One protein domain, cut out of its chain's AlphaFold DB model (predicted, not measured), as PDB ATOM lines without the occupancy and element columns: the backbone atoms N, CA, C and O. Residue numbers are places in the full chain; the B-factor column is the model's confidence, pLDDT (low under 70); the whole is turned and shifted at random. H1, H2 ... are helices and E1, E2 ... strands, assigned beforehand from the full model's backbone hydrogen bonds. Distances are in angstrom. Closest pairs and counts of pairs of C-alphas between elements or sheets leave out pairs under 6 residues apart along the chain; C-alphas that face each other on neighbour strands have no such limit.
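Overview. This is residues 19 to 153 of the 162 residues of an uncharacterized protein of Micromonospora sp. PPF5-17B (UniProt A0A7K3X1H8). A five-stranded sheet, E1 to E5, has two long helices, H1 and H2, side by side over one face, while its other face is bare of named helices. A second, smaller sheet of three strands begins beside the E5 edge, and its long hairpin E6 and E7 reaches away from the body to Arg 120; a short helix, H3, follows near the end of the printed part. The 135 printed residues hold three named helices and eight named strands in the order H1 E1 E2 E3 E4 E5 H2 E6 E7 E8 H3, and the class is mixed, helices and strands. Both sheets are antiparallel, with their strands in chain order. The whole is compact, with a radius of gyration of the C-alphas of 15.2 A and spans of 50 by 36 by 27 A.

Along the chain. H1, residues 19 to 34, begins at C-alpha 19 (12.775, 39.883, 37.352) and is 22.0 A long. E1 is residues 38 to 45, 20.4 A; E2 is 48 to 55, 22.6 A; E3 is 61 to 67, E4 is 72 to 77 and E5 is 81 to 86. H2, residues 90 to 109, is 28.8 A long and ends at C-alpha 109 (4.359, 21.754, 19.077). E6 is 113 to 119, 20.1 A; E7 is 122 to 130, 24.8 A; E8 is 136 to 139. H3, residues 145 to 151, ends at C-alpha 151 (-2.389, 22.121, 49.014).

Arrangement. E1 to E5 form a meander, each strand the antiparallel neighbour of the one before, with E1 and E5 as edge strands. N 42 and O 52 are 2.9 A apart between E1 and E2, N 62 and O 53 2.8 A between E2 and E3, N 74 and O 65 2.8 A between E3 and E4, and N 77 and O 81 2.8 A between E4 and E5. H1 and H2 are on the same face, making two layers, helices on one face of a sheet. H1 lies over E1 and E2 at a height of 8.8 A; its closest C-alpha pair with E1 is Gly 29 and Tyr 41, 5.7 A. H2 lies over E3 and E4 at a height of 8.9 A; its closest pair with E4 is Leu 75 and Leu 100, 6.6 A. Both run along the strands. H1 and H2 are close but not clearly touching, with C-alphas 28 and 101 7.6 A apart, at a shallow tilt of 15 degrees, the same way. E6, E7 and E8 form a second meander; N 115 and O 127 are 2.8 A apart, and N 128 and O 138 2.9 A. The closest C-alphas of E5 and E8 are those of Tyr 81 and Ser 139, 5.8 A. H3 is apart from H1 and H2. Every O i to N i+4 pair is within hydrogen-bond range in H1 and H2; in H3 1 of 3 is, beside 2 of 4 O i to N i+3 pairs.

Size, cuts and confidence. The C-alphas farthest apart are those of Ser 19 and Arg 120, 50.4 A. The printed part has no cut, and each link between named elements is tight. The mean pLDDT of the printed part is 83.0; residues 19, 119, 123, 134 to 137 and 139 to 153 are under 70, and H3 has a mean of 42.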
ATOM      1  N   SER A  19      12.386  39.291  38.629       65.00
ATOM      2  CA  SER A  19      12.775  39.883  37.352       65.00
ATOM      3  C   SER A  19      13.423  38.881  36.379       65.00
ATOM      4  O   SER A  19      13.137  38.930  35.184       65.00
ATOM      5  N   SER A  20      14.238  37.932  36.854       84.69
ATOM      6  CA  SER A  20      14.874  36.895  36.032       84.69
ATOM      7  C   SER A  20      13.865  35.853  35.556       84.69
ATOM      8  O   SER A  20      13.893  35.489  34.383       84.69
ATOM      9  N   PHE A  21      12.968  35.368  36.422       90.38
ATOM     10  CA  PHE A  21      11.936  34.413  35.998       90.38
ATOM     11  C   PHE A  21      10.890  35.066  35.098       90.38
ATOM     12  O   PHE A  21      10.468  34.459  34.112       90.38
ATOM     13  N   GLU A  22      10.511  36.314  35.383       92.69
ATOM     14  CA  GLU A  22       9.606  37.079  34.528       92.69
ATOM     15  C   GLU A  22      10.190  37.243  33.127       92.69
ATOM     16  O   GLU A  22       9.499  36.975  32.144       92.69
ATOM     17  N   GLN A  23      11.465  37.624  33.021       93.00
ATOM     18  CA  GLN A  23      12.153  37.730  31.736       93.00
ATOM     19  C   GLN A  23      12.181  36.393  30.991       93.00
ATOM     20  O   GLN A  23      11.904  36.373  29.791       93.00
ATOM     21  N   THR A  24      12.457  35.282  31.680       95.12
ATOM     22  CA  THR A  24      12.432  33.944  31.070       95.12
ATOM     23  C   THR A  24      11.045  33.599  30.527       95.12
ATOM     24  O   THR A  24      10.922  33.210  29.364       95.12
ATOM     25  N   LEU A  25       9.982  33.794  31.314       96.25
ATOM     26  CA  LEU A  25       8.611  33.528  30.867       96.25
ATOM     27  C   LEU A  25       8.176  34.450  29.724       96.25
ATOM     28  O   LEU A  25       7.538  34.000  28.773       96.25
ATOM     29  N   ARG A  26       8.534  35.735  29.795       96.88
ATOM     30  CA  ARG A  26       8.255  36.716  28.743       96.88
ATOM     31  C   ARG A  26       8.916  36.307  27.433       96.88
ATOM     32  O   ARG A  26       8.243  36.234  26.409       96.88
ATOM     33  N   ARG A  27      10.210  35.978  27.480       97.19
ATOM     34  CA  ARG A  27      10.973  35.514  26.320       97.19
ATOM     35  C   ARG A  27      10.362  34.254  25.716       97.19
ATOM     36  O   ARG A  27      10.191  34.195  24.503       97.19
ATOM     37  N   PHE A  28       9.987  33.288  26.552       98.06
ATOM     38  CA  PHE A  28       9.305  32.080  26.100       98.06
ATOM     39  C   PHE A  28       7.989  32.407  25.377       98.06
ATOM     40  O   PHE A  28       7.762  31.944  24.261       98.06
ATOM     41  N   GLY A  29       7.146  33.265  25.964       97.31
ATOM     42  CA  GLY A  29       5.904  33.719  25.332       97.31
ATOM     43  C   GLY A  29       6.139  34.389  23.973       97.31
ATOM     44  O   GLY A  29       5.457  34.076  22.995       97.31
ATOM     45  N   GLU A  30       7.139  35.265  23.876       98.06
ATOM     46  CA  GLU A  30       7.528  35.915  22.620       98.06
ATOM     47  C   GLU A  30       8.027  34.921  21.565       98.06
ATOM     48  O   GLU A  30       7.688  35.055  20.388       98.06
ATOM     49  N   GLU A  31       8.824  33.928  21.961       97.94
ATOM     50  CA  GLU A  31       9.337  32.883  21.072       97.94
ATOM     51  C   GLU A  31       8.211  31.997  20.529       97.94
ATOM     52  O   GLU A  31       8.179  31.727  19.328       97.94
ATOM     53  N   VAL A  32       7.236  31.631  21.365       97.38
ATOM     54  CA  VAL A  32       6.047  30.864  20.960       97.38
ATOM     55  C   VAL A  32       5.200  31.628  19.936       97.38
ATOM     56  O   VAL A  32       4.773  31.051  18.931       97.38
ATOM     57  N   VAL A  33       4.972  32.929  20.157       97.56
ATOM     58  CA  VAL A  33       4.229  33.780  19.211       97.56
ATOM     59  C   VAL A  33       5.010  33.944  17.907       97.56
ATOM     60  O   VAL A  33       4.457  33.760  16.824       97.56
ATOM     61  N   ARG A  34       6.321  34.209  17.988       97.38
ATOM     62  CA  ARG A  34       7.207  34.306  16.816       97.38
ATOM     63  C   ARG A  34       7.246  33.001  16.014       97.38
ATOM     64  O   ARG A  34       7.322  33.043  14.790       97.38
ATOM     65  N   GLY A  35       7.172  31.859  16.696       96.69
ATOM     66  CA  GLY A  35       7.105  30.520  16.109       96.69
ATOM     67  C   GLY A  35       5.733  30.128  15.553       96.69
ATOM     68  O   GLY A  35       5.583  29.001  15.089       96.69
ATOM     69  N   ASN A  36       4.736  31.024  15.584       96.81
ATOM     70  CA  ASN A  36       3.372  30.782  15.100       96.81
ATOM     71  C   ASN A  36       2.661  29.600  15.799       96.81
ATOM     72  O   ASN A  36       1.820  28.916  15.212       96.81
ATOM     73  N   LEU A  37       3.004  29.349  17.066       96.25
ATOM     74  CA  LEU A  37       2.352  28.338  17.904       96.25
ATOM     75  C   LEU A  37       1.159  28.925  18.684       96.25
ATOM     76  O   LEU A  37       0.222  28.198  19.020       96.25
ATOM     77  N   ALA A  38       1.168  30.238  18.931       96.56
ATOM     78  CA  ALA A  38       0.092  30.994  19.571       96.56
ATOM     79  C   ALA A  38      -0.075  32.372  18.911       96.56
ATOM     80  O   ALA A  38       0.874  32.913  18.348       96.56
ATOM     81  N   THR A  39      -1.271  32.960  19.003       93.81
ATOM     82  CA  THR A  39      -1.526  34.339  18.535       93.81
ATOM     83  C   THR A  39      -1.044  35.395  19.528       93.81
ATOM     84  O   THR A  39      -0.833  36.545  19.151       93.81
ATOM     85  N   GLY A  40      -0.883  35.015  20.795       96.38
ATOM     86  CA  GLY A  40      -0.477  35.887  21.887       96.38
ATOM     87  C   GLY A  40      -0.207  35.094  23.165       96.38
ATOM     88  O   GLY A  40      -0.392  33.876  23.212       96.38
ATOM     89  N   TYR A  41       0.219  35.805  24.203       97.94
ATOM     90  CA  TYR A  41       0.394  35.275  25.550       97.94
ATOM     91  C   TYR A  41      -0.041  36.320  26.584       97.94
ATOM     92  O   TYR A  41      -0.028  37.519  26.305       97.94
ATOM     93  N   ASP A  42      -0.416  35.857  27.770       97.50
ATOM     94  CA  ASP A  42      -0.752  36.694  28.921       97.50
ATOM     95  C   ASP A  42       0.243  36.419  30.053       97.50
ATOM     96  O   ASP A  42       0.439  35.264  30.439       97.50
ATOM     97  N   LEU A  43       0.892  37.470  30.556       96.19
ATOM     98  CA  LEU A  43       1.880  37.397  31.631       96.19
ATOM     99  C   LEU A  43       1.428  38.274  32.798       96.19
ATOM    100  O   LEU A  43       1.373  39.497  32.685       96.19
ATOM    101  N   GLN A  44       1.128  37.633  33.923       93.81
ATOM    102  CA  GLN A  44       0.659  38.268  35.152       93.81
ATOM    103  C   GLN A  44       1.747  38.173  36.226       93.81
ATOM    104  O   GLN A  44       2.372  37.124  36.358       93.81
ATOM    105  N   ALA A  45       1.958  39.248  36.990       88.44
ATOM    106  CA  ALA A  45       3.026  39.348  37.993       88.44
ATOM    107  C   ALA A  45       2.568  40.041  39.298       88.44
ATOM    108  O   ALA A  45       3.332  40.784  39.901       88.44
ATOM    109  N   GLN A  46       1.301  39.867  39.705       78.12
ATOM    110  CA  GLN A  46       0.759  40.509  40.918       78.12
ATOM    111  C   GLN A  46       1.068  39.705  42.191       78.12
ATOM    112  O   GLN A  46       1.921  40.115  42.965       78.12
ATOM    113  N   ASP A  47       0.414  38.554  42.387       76.19
ATOM    114  CA  ASP A  47       0.596  37.704  43.586       76.19
ATOM    115  C   ASP A  47       1.524  36.499  43.336       76.19
ATOM    116  O   ASP A  47       1.984  35.807  44.241       76.19
ATOM    117  N   PHE A  48       1.740  36.192  42.066       84.88
ATOM    118  CA  PHE A  48       2.604  35.144  41.550       84.88
ATOM    119  C   PHE A  48       2.923  35.508  40.105       84.88
ATOM    120  O   PHE A  48       2.189  36.264  39.458       84.88
ATOM    121  N   LEU A  49       3.987  34.921  39.578       92.88
ATOM    122  CA  LEU A  49       4.314  35.051  38.175       92.88
ATOM    123  C   LEU A  49       3.588  33.948  37.395       92.88
ATOM    124  O   LEU A  49       3.797  32.761  37.639       92.88
ATOM    125  N   ARG A  50       2.716  34.316  36.457       94.75
ATOM    126  CA  ARG A  50       1.957  33.363  35.640       94.75
ATOM    127  C   ARG A  50       2.007  33.730  34.175       94.75
ATOM    128  O   ARG A  50       1.574  34.810  33.794       94.75
ATOM    129  N   LEU A  51       2.423  32.766  33.364       97.38
ATOM    130  CA  LEU A  51       2.319  32.810  31.916       97.38
ATOM    131  C   LEU A  51       1.168  31.918  31.454       97.38
ATOM    132  O   LEU A  51       1.111  30.740  31.816       97.38
ATOM    133  N   ARG A  52       0.277  32.462  30.627       97.75
ATOM    134  CA  ARG A  52      -0.778  31.728  29.925       97.75
ATOM    135  C   ARG A  52      -0.610  31.882  28.419       97.75
ATOM    136  O   ARG A  52      -0.458  32.988  27.909       97.75
ATOM    137  N   ILE A  53      -0.703  30.764  27.712       97.94
ATOM    138  CA  ILE A  53      -0.623  30.675  26.254       97.94
ATOM    139  C   ILE A  53      -1.781  29.811  25.759       97.94
ATOM    140  O   ILE A  53      -2.103  28.795  26.376       97.94
ATOM    141  N   GLU A  54      -2.390  30.188  24.637       96.75
ATOM    142  CA  GLU A  54      -3.387  29.372  23.942       96.75
ATOM    143  C   GLU A  54      -2.862  28.962  22.570       96.75
ATOM    144  O   GLU A  54      -2.465  29.798  21.756       96.75
ATOM    145  N   ARG A  55      -2.842  27.652  22.324       95.25
ATOM    146  CA  ARG A  55      -2.359  27.087  21.068       95.25
ATOM    147  C   ARG A  55      -3.292  27.450  19.912       95.25
ATOM    148  O   ARG A  55      -4.499  27.244  20.003       95.25
ATOM    149  N   ILE A  56      -2.730  27.910  18.793       93.81
ATOM    150  CA  ILE A  56      -3.496  28.368  17.617       93.81
ATOM    151  C   ILE A  56      -4.436  27.294  17.055       93.81
ATOM    152  O   ILE A  56      -5.539  27.607  16.617       93.81
ATOM    153  N   GLN A  57      -3.997  26.035  17.030       90.94
ATOM    154  CA  GLN A  57      -4.674  24.982  16.272       90.94
ATOM    155  C   GLN A  57      -5.987  24.515  16.917       90.94
ATOM    156  O   GLN A  57      -6.876  24.051  16.207       90.94
ATOM    157  N   ASP A  58      -6.102  24.589  18.243       91.38
ATOM    158  CA  ASP A  58      -7.222  24.004  18.994       91.38
ATOM    159  C   ASP A  58      -7.547  24.717  20.316       91.38
ATOM    160  O   ASP A  58      -8.315  24.192  21.123       91.38
ATOM    161  N   ALA A  59      -6.965  25.897  20.554       92.19
ATOM    162  CA  ALA A  59      -7.101  26.662  21.792       92.19
ATOM    163  C   ALA A  59      -6.706  25.884  23.064       92.19
ATOM    164  O   ALA A  59      -7.118  26.237  24.172       92.19
ATOM    165  N   ALA A  60      -5.889  24.827  22.947       90.69
ATOM    166  CA  ALA A  60      -5.362  24.140  24.117       90.69
ATOM    167  C   ALA A  60      -4.468  25.094  24.925       90.69
ATOM    168  O   ALA A  60      -3.503  25.658  24.405       90.69
ATOM    169  N   SER A  61      -4.789  25.266  26.206       94.00
ATOM    170  CA  SER A  61      -4.083  26.200  27.080       94.00
ATOM    171  C   SER A  61      -2.830  25.584  27.701       94.00
ATOM    172  O   SER A  61      -2.870  24.456  28.194       94.00
ATOM    173  N   VAL A  62      -1.758  26.365  27.776       96.75
ATOM    174  CA  VAL A  62      -0.573  26.105  28.599       96.75
ATOM    175  C   VAL A  62      -0.481  27.195  29.652       96.75
ATOM    176  O   VAL A  62      -0.535  28.379  29.324       96.75
ATOM    177  N   ILE A  63      -0.369  26.800  30.918       96.12
ATOM    178  CA  ILE A  63      -0.258  27.730  32.039       96.12
ATOM    179  C   ILE A  63       0.945  27.326  32.882       96.12
ATOM    180  O   ILE A  63       0.948  26.242  33.463       96.12
ATOM    181  N   VAL A  64       1.932  28.211  32.968       95.81
ATOM    182  CA  VAL A  64       3.092  28.082  33.857       95.81
ATOM    183  C   VAL A  64       2.916  29.086  34.986       95.81
ATOM    184  O   VAL A  64       2.659  30.257  34.727       95.81
ATOM    185  N   THR A  65       2.988  28.645  36.238       94.00
ATOM    186  CA  THR A  65       2.911  29.524  37.416       94.00
ATOM    187  C   THR A  65       4.122  29.298  38.308       94.00
ATOM    188  O   THR A  65       4.464  28.156  38.603       94.00
ATOM    189  N   VAL A  66       4.733  30.388  38.753       91.31
ATOM    190  CA  VAL A  66       5.859  30.436  39.683       91.31
ATOM    191  C   VAL A  66       5.420  31.272  40.881       91.31
ATOM    192  O   VAL A  66       4.915  32.384  40.711       91.31
ATOM    193  N   THR A  67       5.552  30.734  42.092       86.62
ATOM    194  CA  THR A  67       5.263  31.494  43.319       86.62
ATOM    195  C   THR A  67       6.211  32.675  43.475       86.62
ATOM    196  O   THR A  67       7.311  32.651  42.934       86.62
ATOM    197  N   GLU A  68       5.832  33.668  44.276       78.56
ATOM    198  CA  GLU A  68       6.674  34.837  44.569       78.56
ATOM    199  C   GLU A  68       8.096  34.455  45.030       78.56
ATOM    200  O   GLU A  68       9.072  35.006  44.534       78.56
ATOM    201  N   SER A  69       8.233  33.437  45.893       77.44
ATOM    202  CA  SER A  69       9.538  32.943  46.374       77.44
ATOM    203  C   SER A  69      10.363  32.171  45.330       77.44
ATOM    204  O   SER A  69      11.513  31.792  45.585       77.44
ATOM    205  N   GLY A  70       9.768  31.864  44.174       81.75
ATOM    206  CA  GLY A  70      10.360  30.998  43.161       81.75
ATOM    207  C   GLY A  70      10.570  29.556  43.622       81.75
ATOM    208  O   GLY A  70      11.397  28.868  43.047       81.75
ATOM    209  N   GLU A  71       9.906  29.092  44.684       82.81
ATOM    210  CA  GLU A  71      10.122  27.738  45.215       82.81
ATOM    211  C   GLU A  71       9.168  26.702  44.635       82.81
ATOM    212  O   GLU A  71       9.524  25.529  44.527       82.81
ATOM    213  N   VAL A  72       7.951  27.114  44.270       83.56
ATOM    214  CA  VAL A  72       6.927  26.223  43.726       83.56
ATOM    215  C   VAL A  72       6.611  26.619  42.293       83.56
ATOM    216  O   VAL A  72       6.231  27.756  42.003       83.56
ATOM    217  N   PHE A  73       6.710  25.630  41.411       88.69
ATOM    218  CA  PHE A  73       6.472  25.758  39.984       88.69
ATOM    219  C   PHE A  73       5.342  24.822  39.576       88.69
ATOM    220  O   PHE A  73       5.340  23.637  39.917       88.69
ATOM    221  N   LEU A  74       4.375  25.352  38.839       89.31
ATOM    222  CA  LEU A  74       3.186  24.637  38.396       89.31
ATOM    223  C   LEU A  74       3.086  24.724  36.879       89.31
ATOM    224  O   LEU A  74       3.236  25.803  36.308       89.31
ATOM    225  N   LEU A  75       2.761  23.604  36.244       91.19
ATOM    226  CA  LEU A  75       2.443  23.541  34.823       91.19
ATOM    227  C   LEU A  75       1.087  22.865  34.639       91.19
ATOM    228  O   LEU A  75       0.878  21.744  35.107       91.19
ATOM    229  N   ALA A  76       0.185  23.532  33.924       90.38
ATOM    230  CA  ALA A  76      -1.090  22.979  33.487       90.38
ATOM    231  C   ALA A  76      -1.189  22.984  31.955       90.38
ATOM    232  O   ALA A  76      -0.968  24.013  31.320       90.38
ATOM    233  N   LEU A  77      -1.566  21.844  31.370       89.12
ATOM    234  CA  LEU A  77      -1.730  21.651  29.925       89.12
ATOM    235  C   LEU A  77      -3.162  21.204  29.616       89.12
ATOM    236  O   LEU A  77      -3.677  20.259  30.223       89.12
ATOM    237  N   ALA A  78      -3.817  21.896  28.684       85.94
ATOM    238  CA  ALA A  78      -5.224  21.726  28.305       85.94
ATOM    239  C   ALA A  78      -6.215  21.712  29.491       85.94
ATOM    240  O   ALA A  78      -7.319  21.190  29.370       85.94
ATOM    241  N   ASN A  79      -5.820  22.234  30.658       77.75
ATOM    242  CA  ASN A  79      -6.524  22.088  31.942       77.75
ATOM    243  C   ASN A  79      -6.745  20.633  32.399       77.75
ATOM    244  O   ASN A  79      -7.449  20.399  33.382       77.75
ATOM    245  N   VAL A  80      -6.148  19.653  31.713       78.88
ATOM    246  CA  VAL A  80      -6.304  18.228  32.029       78.88
ATOM    247  C   VAL A  80      -5.037  17.662  32.654       78.88
ATOM    248  O   VAL A  80      -5.133  16.860  33.575       78.88
ATOM    249  N   TYR A  81      -3.856  18.063  32.192       83.12
ATOM    250  CA  TYR A  81      -2.583  17.588  32.732       83.12
ATOM    251  C   TYR A  81      -2.018  18.638  33.667       83.12
ATOM    252  O   TYR A  81      -1.974  19.813  33.310       83.12
ATOM    253  N   GLN A  82      -1.604  18.220  34.858       84.19
ATOM    254  CA  GLN A  82      -1.032  19.114  35.855       84.19
ATOM    255  C   GLN A  82       0.212  18.471  36.452       84.19
ATOM    256  O   GLN A  82       0.210  17.280  36.763       84.19
ATOM    257  N   THR A  83       1.261  19.265  36.623       84.19
ATOM    258  CA  THR A  83       2.464  18.862  37.346       84.19
ATOM    259  C   THR A  83       2.950  20.001  38.236       84.19
ATOM    260  O   THR A  83       2.715  21.177  37.948       84.19
ATOM    261  N   GLN A  84       3.593  19.629  39.339       86.56
ATOM    262  CA  GLN A  84       4.161  20.536  40.326       86.56
ATOM    263  C   GLN A  84       5.603  20.127  40.597       86.56
ATOM    264  O   GLN A  84       5.899  18.939  40.739       86.56
ATOM    265  N   ARG A  85       6.483  21.118  40.725       83.56
ATOM    266  CA  ARG A  85       7.862  20.937  41.174       83.56
ATOM    267  C   ARG A  85       8.192  21.927  42.280       83.56
ATOM    268  O   ARG A  85       7.692  23.050  42.281       83.56
ATOM    269  N   THR A  86       9.016  21.482  43.221       85.44
ATOM    270  CA  THR A  86       9.542  22.313  44.307       85.44
ATOM    271  C   THR A  86      11.060  22.337  44.237       85.44
ATOM    272  O   THR A  86      11.662  21.267  44.148       85.44
ATOM    273  N   ALA A  87      11.662  23.519  44.309       84.62
ATOM    274  CA  ALA A  87      13.110  23.711  44.312       84.62
ATOM    275  C   ALA A  87      13.493  24.820  45.299       84.62
ATOM    276  O   ALA A  87      12.786  25.819  45.411       84.62
ATOM    277  N   TYR A  88      14.598  24.644  46.024       84.31
ATOM    278  CA  TYR A  88      14.929  25.501  47.171       84.31
ATOM    279  C   TYR A  88      16.216  26.308  46.970       84.31
ATOM    280  O   TYR A  88      16.276  27.447  47.421       84.31
ATOM    281  N   ASP A  89      17.202  25.775  46.244       89.06
ATOM    282  CA  ASP A  89      18.387  26.518  45.806       89.06
ATOM    283  C   ASP A  89      18.210  27.114  44.399       89.06
ATOM    284  O   ASP A  89      17.433  26.617  43.581       89.06
ATOM    285  N   ASP A  90      18.942  28.189  44.111       84.06
ATOM    286  CA  ASP A  90      18.754  28.989  42.895       84.06
ATOM    287  C   ASP A  90      19.048  28.228  41.601       84.06
ATOM    288  O   ASP A  90      18.387  28.466  40.586       84.06
ATOM    289  N   GLN A  91      20.013  27.305  41.625       85.69
ATOM    290  CA  GLN A  91      20.320  26.471  40.468       85.69
ATOM    291  C   GLN A  91      19.140  25.540  40.166       85.69
ATOM    292  O   GLN A  91      18.593  25.587  39.062       85.69
ATOM    293  N   SER A  92      18.683  24.777  41.160       86.25
ATOM    294  CA  SER A  92      17.542  23.870  41.003       86.25
ATOM    295  C   SER A  92      16.254  24.604  40.621       86.25
ATOM    296  O   SER A  92      15.416  24.049  39.914       86.25
ATOM    297  N   LYS A  93      16.065  25.854  41.069       88.81
ATOM    298  CA  LYS A  93      14.909  26.683  40.685       88.81
ATOM    299  C   LYS A  93      14.909  27.016  39.192       88.81
ATOM    300  O   LYS A  93      13.868  26.915  38.544       88.81
ATOM    301  N   ARG A  94      16.068  27.380  38.633       89.81
ATOM    302  CA  ARG A  94      16.218  27.629  37.187       89.81
ATOM    303  C   ARG A  94      15.995  26.353  36.382       89.81
ATOM    304  O   ARG A  94      15.171  26.360  35.477       89.81
ATOM    305  N   GLU A  95      16.636  25.255  36.781       89.06
ATOM    306  CA  GLU A  95      16.460  23.945  36.143       89.06
ATOM    307  C   GLU A  95      14.991  23.488  36.180       89.06
ATOM    308  O   GLU A  95      14.456  23.005  35.182       89.06
ATOM    309  N   ALA A  96      14.296  23.699  37.304       90.31
ATOM    310  CA  ALA A  96      12.879  23.377  37.424       90.31
ATOM    311  C   ALA A  96      12.012  24.188  36.455       90.31
ATOM    312  O   ALA A  96      11.097  23.619  35.858       90.31
ATOM    313  N   LEU A  97      12.276  25.488  36.295       92.25
ATOM    314  CA  LEU A  97      11.550  26.318  35.338       92.25
ATOM    315  C   LEU A  97      11.836  25.892  33.895       92.25
ATOM    316  O   LEU A  97      10.892  25.689  33.134       92.25
ATOM    317  N   ASP A  98      13.108  25.725  33.540       91.88
ATOM    318  CA  ASP A  98      13.538  25.363  32.188       91.88
ATOM    319  C   ASP A  98      12.931  24.021  31.753       91.88
ATOM    320  O   ASP A  98      12.368  23.921  30.662       91.88
ATOM    321  N   ASP A  99      12.920  23.018  32.637       90.44
ATOM    322  CA  ASP A  99      12.269  21.732  32.379       90.44
ATOM    323  C   ASP A  99      10.766  21.878  32.105       90.44
ATOM    324  O   ASP A  99      10.222  21.232  31.205       90.44
ATOM    325  N   LEU A 100      10.059  22.724  32.864       92.06
ATOM    326  CA  LEU A 100       8.633  22.958  32.624       92.06
ATOM    327  C   LEU A 100       8.388  23.695  31.303       92.06
ATOM    328  O   LEU A 100       7.392  23.409  30.633       92.06
ATOM    329  N   LEU A 101       9.278  24.610  30.916       95.31
ATOM    330  CA  LEU A 101       9.197  25.320  29.640       95.31
ATOM    331  C   LEU A 101       9.488  24.407  28.448       95.31
ATOM    332  O   LEU A 101       8.804  24.514  27.432       95.31
ATOM    333  N   LEU A 102      10.410  23.453  28.585       93.25
ATOM    334  CA  LEU A 102      10.635  22.414  27.577       93.25
ATOM    335  C   LEU A 102       9.377  21.563  27.365       93.25
ATOM    336  O   LEU A 102       8.952  21.346  26.231       93.25
ATOM    337  N   ILE A 103       8.726  21.135  28.449       92.88
ATOM    338  CA  ILE A 103       7.461  20.391  28.366       92.88
ATOM    339  C   ILE A 103       6.365  21.242  27.707       92.88
ATOM    340  O   ILE A 103       5.616  20.748  26.860       92.88
ATOM    341  N   ALA A 104       6.247  22.512  28.104       94.94
ATOM    342  CA  ALA A 104       5.293  23.452  27.529       94.94
ATOM    343  C   ALA A 104       5.495  23.613  26.015       94.94
ATOM    344  O   ALA A 104       4.522  23.547  25.262       94.94
ATOM    345  N   ASP A 105       6.740  23.769  25.567       95.88
ATOM    346  CA  ASP A 105       7.104  23.881  24.155       95.88
ATOM    347  C   ASP A 105       6.742  22.619  23.365       95.88
ATOM    348  O   ASP A 105       5.997  22.697  22.384       95.88
ATOM    349  N   SER A 106       7.166  21.438  23.830       94.00
ATOM    350  CA  SER A 106       6.812  20.169  23.180       94.00
ATOM    351  C   SER A 106       5.297  19.952  23.142       94.00
ATOM    352  O   SER A 106       4.761  19.459  22.147       94.00
ATOM    353  N   PHE A 107       4.566  20.369  24.182       93.88
ATOM    354  CA  PHE A 107       3.108  20.331  24.164       93.88
ATOM    355  C   PHE A 107       2.537  21.260  23.088       93.88
ATOM    356  O   PHE A 107       1.704  20.823  22.292       93.88
ATOM    357  N   LEU A 108       2.984  22.517  23.016       95.12
ATOM    358  CA  LEU A 108       2.530  23.484  22.011       95.12
ATOM    359  C   LEU A 108       2.807  22.994  20.583       95.12
ATOM    360  O   LEU A 108       1.930  23.097  19.726       95.12
ATOM    361  N   LYS A 109       3.964  22.365  20.357       95.06
ATOM    362  CA  LYS A 109       4.359  21.754  19.077       95.06
ATOM    363  C   LYS A 109       3.665  20.427  18.761       95.06
ATOM    364  O   LYS A 109       3.760  19.948  17.635       95.06
ATOM    365  N   ARG A 110       2.929  19.848  19.718       93.12
ATOM    366  CA  ARG A 110       2.311  18.510  19.626       93.12
ATOM    367  C   ARG A 110       3.320  17.368  19.483       93.12
ATOM    368  O   ARG A 110       3.015  16.328  18.908       93.12
ATOM    369  N   GLU A 111       4.500  17.544  20.060       93.31
ATOM    370  CA  GLU A 111       5.579  16.558  20.103       93.31
ATOM    371  C   GLU A 111       5.451  15.675  21.355       93.31
ATOM    372  O   GLU A 111       6.319  15.649  22.226       93.31
ATOM    373  N   TYR A 112       4.317  14.982  21.481       90.25
ATOM    374  CA  TYR A 112       4.028  14.098  22.610       90.25
ATOM    375  C   TYR A 112       3.161  12.912  22.191       90.25
ATOM    376  O   TYR A 112       2.390  12.979  21.233       90.25
ATOM    377  N   GLU A 113       3.255  11.831  22.956       88.31
ATOM    378  CA  GLU A 113       2.369  10.675  22.858       88.31
ATOM    379  C   GLU A 113       1.294  10.770  23.936       88.31
ATOM    380  O   GLU A 113       1.577  11.170  25.066       88.31
ATOM    381  N   GLU A 114       0.063  10.380  23.618       85.69
ATOM    382  CA  GLU A 114      -1.026  10.325  24.589       85.69
ATOM    383  C   GLU A 114      -1.531   8.888  24.752       85.69
ATOM    384  O   GLU A 114      -1.916   8.234  23.785       85.69
ATOM    385  N   GLU A 115      -1.550   8.399  25.992       82.00
ATOM    386  CA  GLU A 115      -2.075   7.086  26.357       82.00
ATOM    387  C   GLU A 115      -3.401   7.245  27.109       82.00
ATOM    388  O   GLU A 115      -3.503   7.947  28.122       82.00
ATOM    389  N   PHE A 116      -4.421   6.538  26.627       81.88
ATOM    390  CA  PHE A 116      -5.741   6.468  27.237       81.88
ATOM    391  C   PHE A 116      -5.886   5.145  27.984       81.88
ATOM    392  O   PHE A 116      -5.670   4.071  27.425       81.88
ATOM    393  N   ARG A 117      -6.292   5.207  29.253       71.88
ATOM    394  CA  ARG A 117      -6.610   4.020  30.052       71.88
ATOM    395  C   ARG A 117      -8.110   3.868  30.170       71.88
ATOM    396  O   ARG A 117      -8.778   4.750  30.711       71.88
ATOM    397  N   GLU A 118      -8.628   2.724  29.740       73.25
ATOM    398  CA  GLU A 118     -10.051   2.395  29.797       73.25
ATOM    399  C   GLU A 118     -10.338   1.213  30.730       73.25
ATOM    400  O   GLU A 118      -9.576   0.254  30.822       73.25
ATOM    401  N   ARG A 119     -11.475   1.263  31.433       69.25
ATOM    402  CA  ARG A 119     -11.994   0.156  32.244       69.25
ATOM    403  C   ARG A 119     -13.488   0.012  31.993       69.25
ATOM    404  O   ARG A 119     -14.252   0.931  32.276       69.25
ATOM    405  N   ARG A 120     -13.913  -1.162  31.507       83.38
ATOM    406  CA  ARG A 120     -15.323  -1.463  31.166       83.38
ATOM    407  C   ARG A 120     -15.931  -0.439  30.184       83.38
ATOM    408  O   ARG A 120     -17.025   0.062  30.426       83.38
ATOM    409  N   GLY A 121     -15.190  -0.084  29.128       75.75
ATOM    410  CA  GLY A 121     -15.621   0.892  28.113       75.75
ATOM    411  C   GLY A 121     -15.718   2.338  28.614       75.75
ATOM    412  O   GLY A 121     -16.328   3.179  27.965       75.75
ATOM    413  N   ARG A 122     -15.164   2.636  29.795       72.50
ATOM    414  CA  ARG A 122     -15.088   3.992  30.345       72.50
ATOM    415  C   ARG A 122     -13.638   4.426  30.415       72.50
ATOM    416  O   ARG A 122     -12.819   3.717  31.000       72.50
ATOM    417  N   LEU A 123     -13.341   5.616  29.905       67.50
ATOM    418  CA  LEU A 123     -12.050   6.259  30.113       67.50
ATOM    419  C   LEU A 123     -11.841   6.482  31.615       67.50
ATOM    420  O   LEU A 123     -12.628   7.190  32.243       67.50
ATOM    421  N   VAL A 124     -10.810   5.870  32.193       74.00
ATOM    422  CA  VAL A 124     -10.442   5.969  33.616       74.00
ATOM    423  C   VAL A 124      -9.156   6.753  33.848       74.00
ATOM    424  O   VAL A 124      -8.978   7.278  34.944       74.00
ATOM    425  N   GLY A 125      -8.309   6.906  32.832       70.50
ATOM    426  CA  GLY A 125      -7.092   7.705  32.923       70.50
ATOM    427  C   GLY A 125      -6.620   8.196  31.563       70.50
ATOM    428  O   GLY A 125      -6.964   7.626  30.532       70.50
ATOM    429  N   ARG A 126      -5.833   9.263  31.587       77.00
ATOM    430  CA  ARG A 126      -5.078   9.782  30.445       77.00
ATOM    431  C   ARG A 126      -3.687  10.152  30.938       77.00
ATOM    432  O   ARG A 126      -3.572  10.714  32.036       77.00
ATOM    433  N   SER A 127      -2.673   9.877  30.139       82.25
ATOM    434  CA  SER A 127      -1.292  10.303  30.366       82.25
ATOM    435  C   SER A 127      -0.684  10.799  29.069       82.25
ATOM    436  O   SER A 127      -1.026  10.301  28.003       82.25
ATOM    437  N   ILE A 128       0.212  11.771  29.173       84.38
ATOM    438  CA  ILE A 128       1.056  12.214  28.068       84.38
ATOM    439  C   ILE A 128       2.507  11.869  28.375       84.38
ATOM    440  O   ILE A 128       2.931  11.946  29.532       84.38
ATOM    441  N   ARG A 129       3.245  11.484  27.339       86.19
ATOM    442  CA  ARG A 129       4.679  11.200  27.367       86.19
ATOM    443  C   ARG A 129       5.384  12.113  26.374       86.19
ATOM    444  O   ARG A 129       4.909  12.280  25.252       86.19
ATOM    445  N   PHE A 130       6.526  12.655  26.775       86.44
ATOM    446  CA  PHE A 130       7.376  13.485  25.928       86.44
ATOM    447  C   PHE A 130       8.649  12.708  25.558       86.44
ATOM    448  O   PHE A 130       9.646  12.804  26.268       86.44
ATOM    449  N   PRO A 131       8.646  11.914  24.468       79.06
ATOM    450  CA  PRO A 131       9.755  11.006  24.152       79.06
ATOM    451  C   PRO A 131      11.077  11.734  23.867       79.06
ATOM    452  O   PRO A 131      12.148  11.186  24.110       79.06
ATOM    453  N   ASN A 132      11.009  12.987  23.408       77.06
ATOM    454  CA  ASN A 132      12.180  13.827  23.140       77.06
ATOM    455  C   ASN A 132      12.763  14.487  24.407       77.06
ATOM    456  O   ASN A 132      13.812  15.122  24.328       77.06
ATOM    457  N   LEU A 133      12.103  14.351  25.564       78.44
ATOM    458  CA  LEU A 133      12.494  14.959  26.838       78.44
ATOM    459  C   LEU A 133      12.647  13.867  27.902       78.44
ATOM    460  O   LEU A 133      11.635  13.504  28.487       78.44
ATOM    461  N   ASN A 134      13.862  13.348  28.149       65.31
ATOM    462  CA  ASN A 134      14.223  12.409  29.244       65.31
ATOM    463  C   ASN A 134      13.043  11.590  29.835       65.31
ATOM    464  O   ASN A 134      12.802  11.625  31.040       65.31
ATOM    465  N   ASP A 135      12.279  10.921  28.963       57.56
ATOM    466  CA  ASP A 135      11.003  10.235  29.226       57.56
ATOM    467  C   ASP A 135      10.134  10.832  30.365       57.56
ATOM    468  O   ASP A 135       9.747  10.159  31.326       57.56
ATOM    469  N   LEU A 136       9.828  12.130  30.281       64.00
ATOM    470  CA  LEU A 136       8.939  12.803  31.230       64.00
ATOM    471  C   LEU A 136       7.476  12.473  30.901       64.00
ATOM    472  O   LEU A 136       7.006  12.676  29.778       64.00
ATOM    473  N   SER A 137       6.729  11.989  31.898       62.50
ATOM    474  CA  SER A 137       5.297  11.707  31.770       62.50
ATOM    475  C   SER A 137       4.461  12.563  32.720       62.50
ATOM    476  O   SER A 137       4.814  12.763  33.883       62.50
ATOM    477  N   ILE A 138       3.329  13.068  32.223       73.25
ATOM    478  CA  ILE A 138       2.340  13.799  33.027       73.25
ATOM    479  C   ILE A 138       1.010  13.064  32.932       73.25
ATOM    480  O   ILE A 138       0.559  12.678  31.855       73.25
ATOM    481  N   SER A 139       0.359  12.861  34.073       65.19
ATOM    482  CA  SER A 139      -0.927  12.172  34.146       65.19
ATOM    483  C   SER A 139      -2.056  13.121  34.530       65.19
ATOM    484  O   SER A 139      -1.849  14.170  35.141       65.19
ATOM    485  N   THR A 140      -3.273  12.763  34.133       63.53
ATOM    486  CA  THR A 140      -4.472  13.547  34.447       63.53
ATOM    487  C   THR A 140      -4.977  13.264  35.868       63.53
ATOM    488  O   THR A 140      -4.952  12.120  36.335       63.53
ATOM    489  N   PRO A 141      -5.493  14.275  36.585       54.38
ATOM    490  CA  PRO A 141      -5.714  14.233  38.021       54.38
ATOM    491  C   PRO A 141      -6.998  13.525  38.465       54.38
ATOM    492  O   PRO A 141      -7.502  13.825  39.544       54.38
ATOM    493  N   ARG A 142      -7.488  12.493  37.763       50.00
ATOM    494  CA  ARG A 142      -8.405  11.558  38.452       50.00
ATOM    495  C   ARG A 142      -7.717  10.843  39.629       50.00
ATOM    496  O   ARG A 142      -8.411  10.394  40.531       50.00
ATOM    497  N   GLY A 143      -6.378  10.818  39.660       44.19
ATOM    498  CA  GLY A 143      -5.561  10.400  40.811       44.19
ATOM    499  C   GLY A 143      -4.964  11.533  41.674       44.19
ATOM    500  O   GLY A 143      -4.548  11.264  42.793       44.19
ATOM    501  N   LEU A 144      -4.943  12.788  41.204       44.28
ATOM    502  CA  LEU A 144      -4.324  13.946  41.890       44.28
ATOM    503  C   LEU A 144      -5.337  14.953  42.466       44.28
ATOM    504  O   LEU A 144      -4.953  15.815  43.256       44.28
ATOM    505  N   GLY A 145      -6.633  14.821  42.155       46.38
ATOM    506  CA  GLY A 145      -7.686  15.662  42.739       46.38
ATOM    507  C   GLY A 145      -7.705  15.655  44.277       46.38
ATOM    508  O   GLY A 145      -8.082  16.649  44.885       46.38
ATOM    509  N   ALA A 146      -7.212  14.586  44.910       43.28
ATOM    510  CA  ALA A 146      -7.098  14.474  46.367       43.28
ATOM    511  C   ALA A 146      -5.895  15.231  46.980       43.28
ATOM    512  O   ALA A 146      -5.896  15.508  48.178       43.28
ATOM    513  N   LEU A 147      -4.868  15.571  46.189       40.69
ATOM    514  CA  LEU A 147      -3.651  16.263  46.650       40.69
ATOM    515  C   LEU A 147      -3.728  17.776  46.412       40.69
ATOM    516  O   LEU A 147      -3.398  18.549  47.310       40.69
ATOM    517  N   ALA A 148      -4.272  18.207  45.270       41.50
ATOM    518  CA  ALA A 148      -4.518  19.626  44.994       41.50
ATOM    519  C   ALA A 148      -5.567  20.238  45.948       41.50
ATOM    520  O   ALA A 148      -5.410  21.375  46.389       41.50
ATOM    521  N   GLN A 149      -6.583  19.463  46.362       43.00
ATOM    522  CA  GLN A 149      -7.533  19.873  47.411       43.00
ATOM    523  C   GLN A 149      -6.859  20.113  48.773       43.00
ATOM    524  O   GLN A 149      -7.347  20.916  49.566       43.00
ATOM    525  N   ARG A 150      -5.735  19.438  49.049       37.91
ATOM    526  CA  ARG A 150      -4.970  19.574  50.297       37.91
ATOM    527  C   ARG A 150      -4.002  20.754  50.282       37.91
ATOM    528  O   ARG A 150      -3.842  21.389  51.315       37.91
ATOM    529  N   LEU A 151      -3.380  21.045  49.138       42.16
ATOM    530  CA  LEU A 151      -2.389  22.121  49.014       42.16
ATOM    531  C   LEU A 151      -3.013  23.518  48.891       42.16
ATOM    532  O   LEU A 151      -2.395  24.483  49.319       42.16
ATOM    533  N   PHE A 152      -4.242  23.633  48.374       44.34
ATOM    534  CA  PHE A 152      -4.887  24.936  48.161       44.34
ATOM    535  C   PHE A 152      -6.077  25.240  49.085       44.34
ATOM    536  O   PHE A 152      -6.736  26.252  48.890       44.34
ATOM    537  N   GLY A 153      -6.391  24.406  50.083       32.31
ATOM    538  CA  GLY A 153      -7.411  24.724  51.102       32.31
ATOM    539  C   GLY A 153      -8.849  24.942  50.594       32.31
ATOM    540  O   GLY A 153      -9.741  25.241  51.388       32.31
TER     541      GLY A 153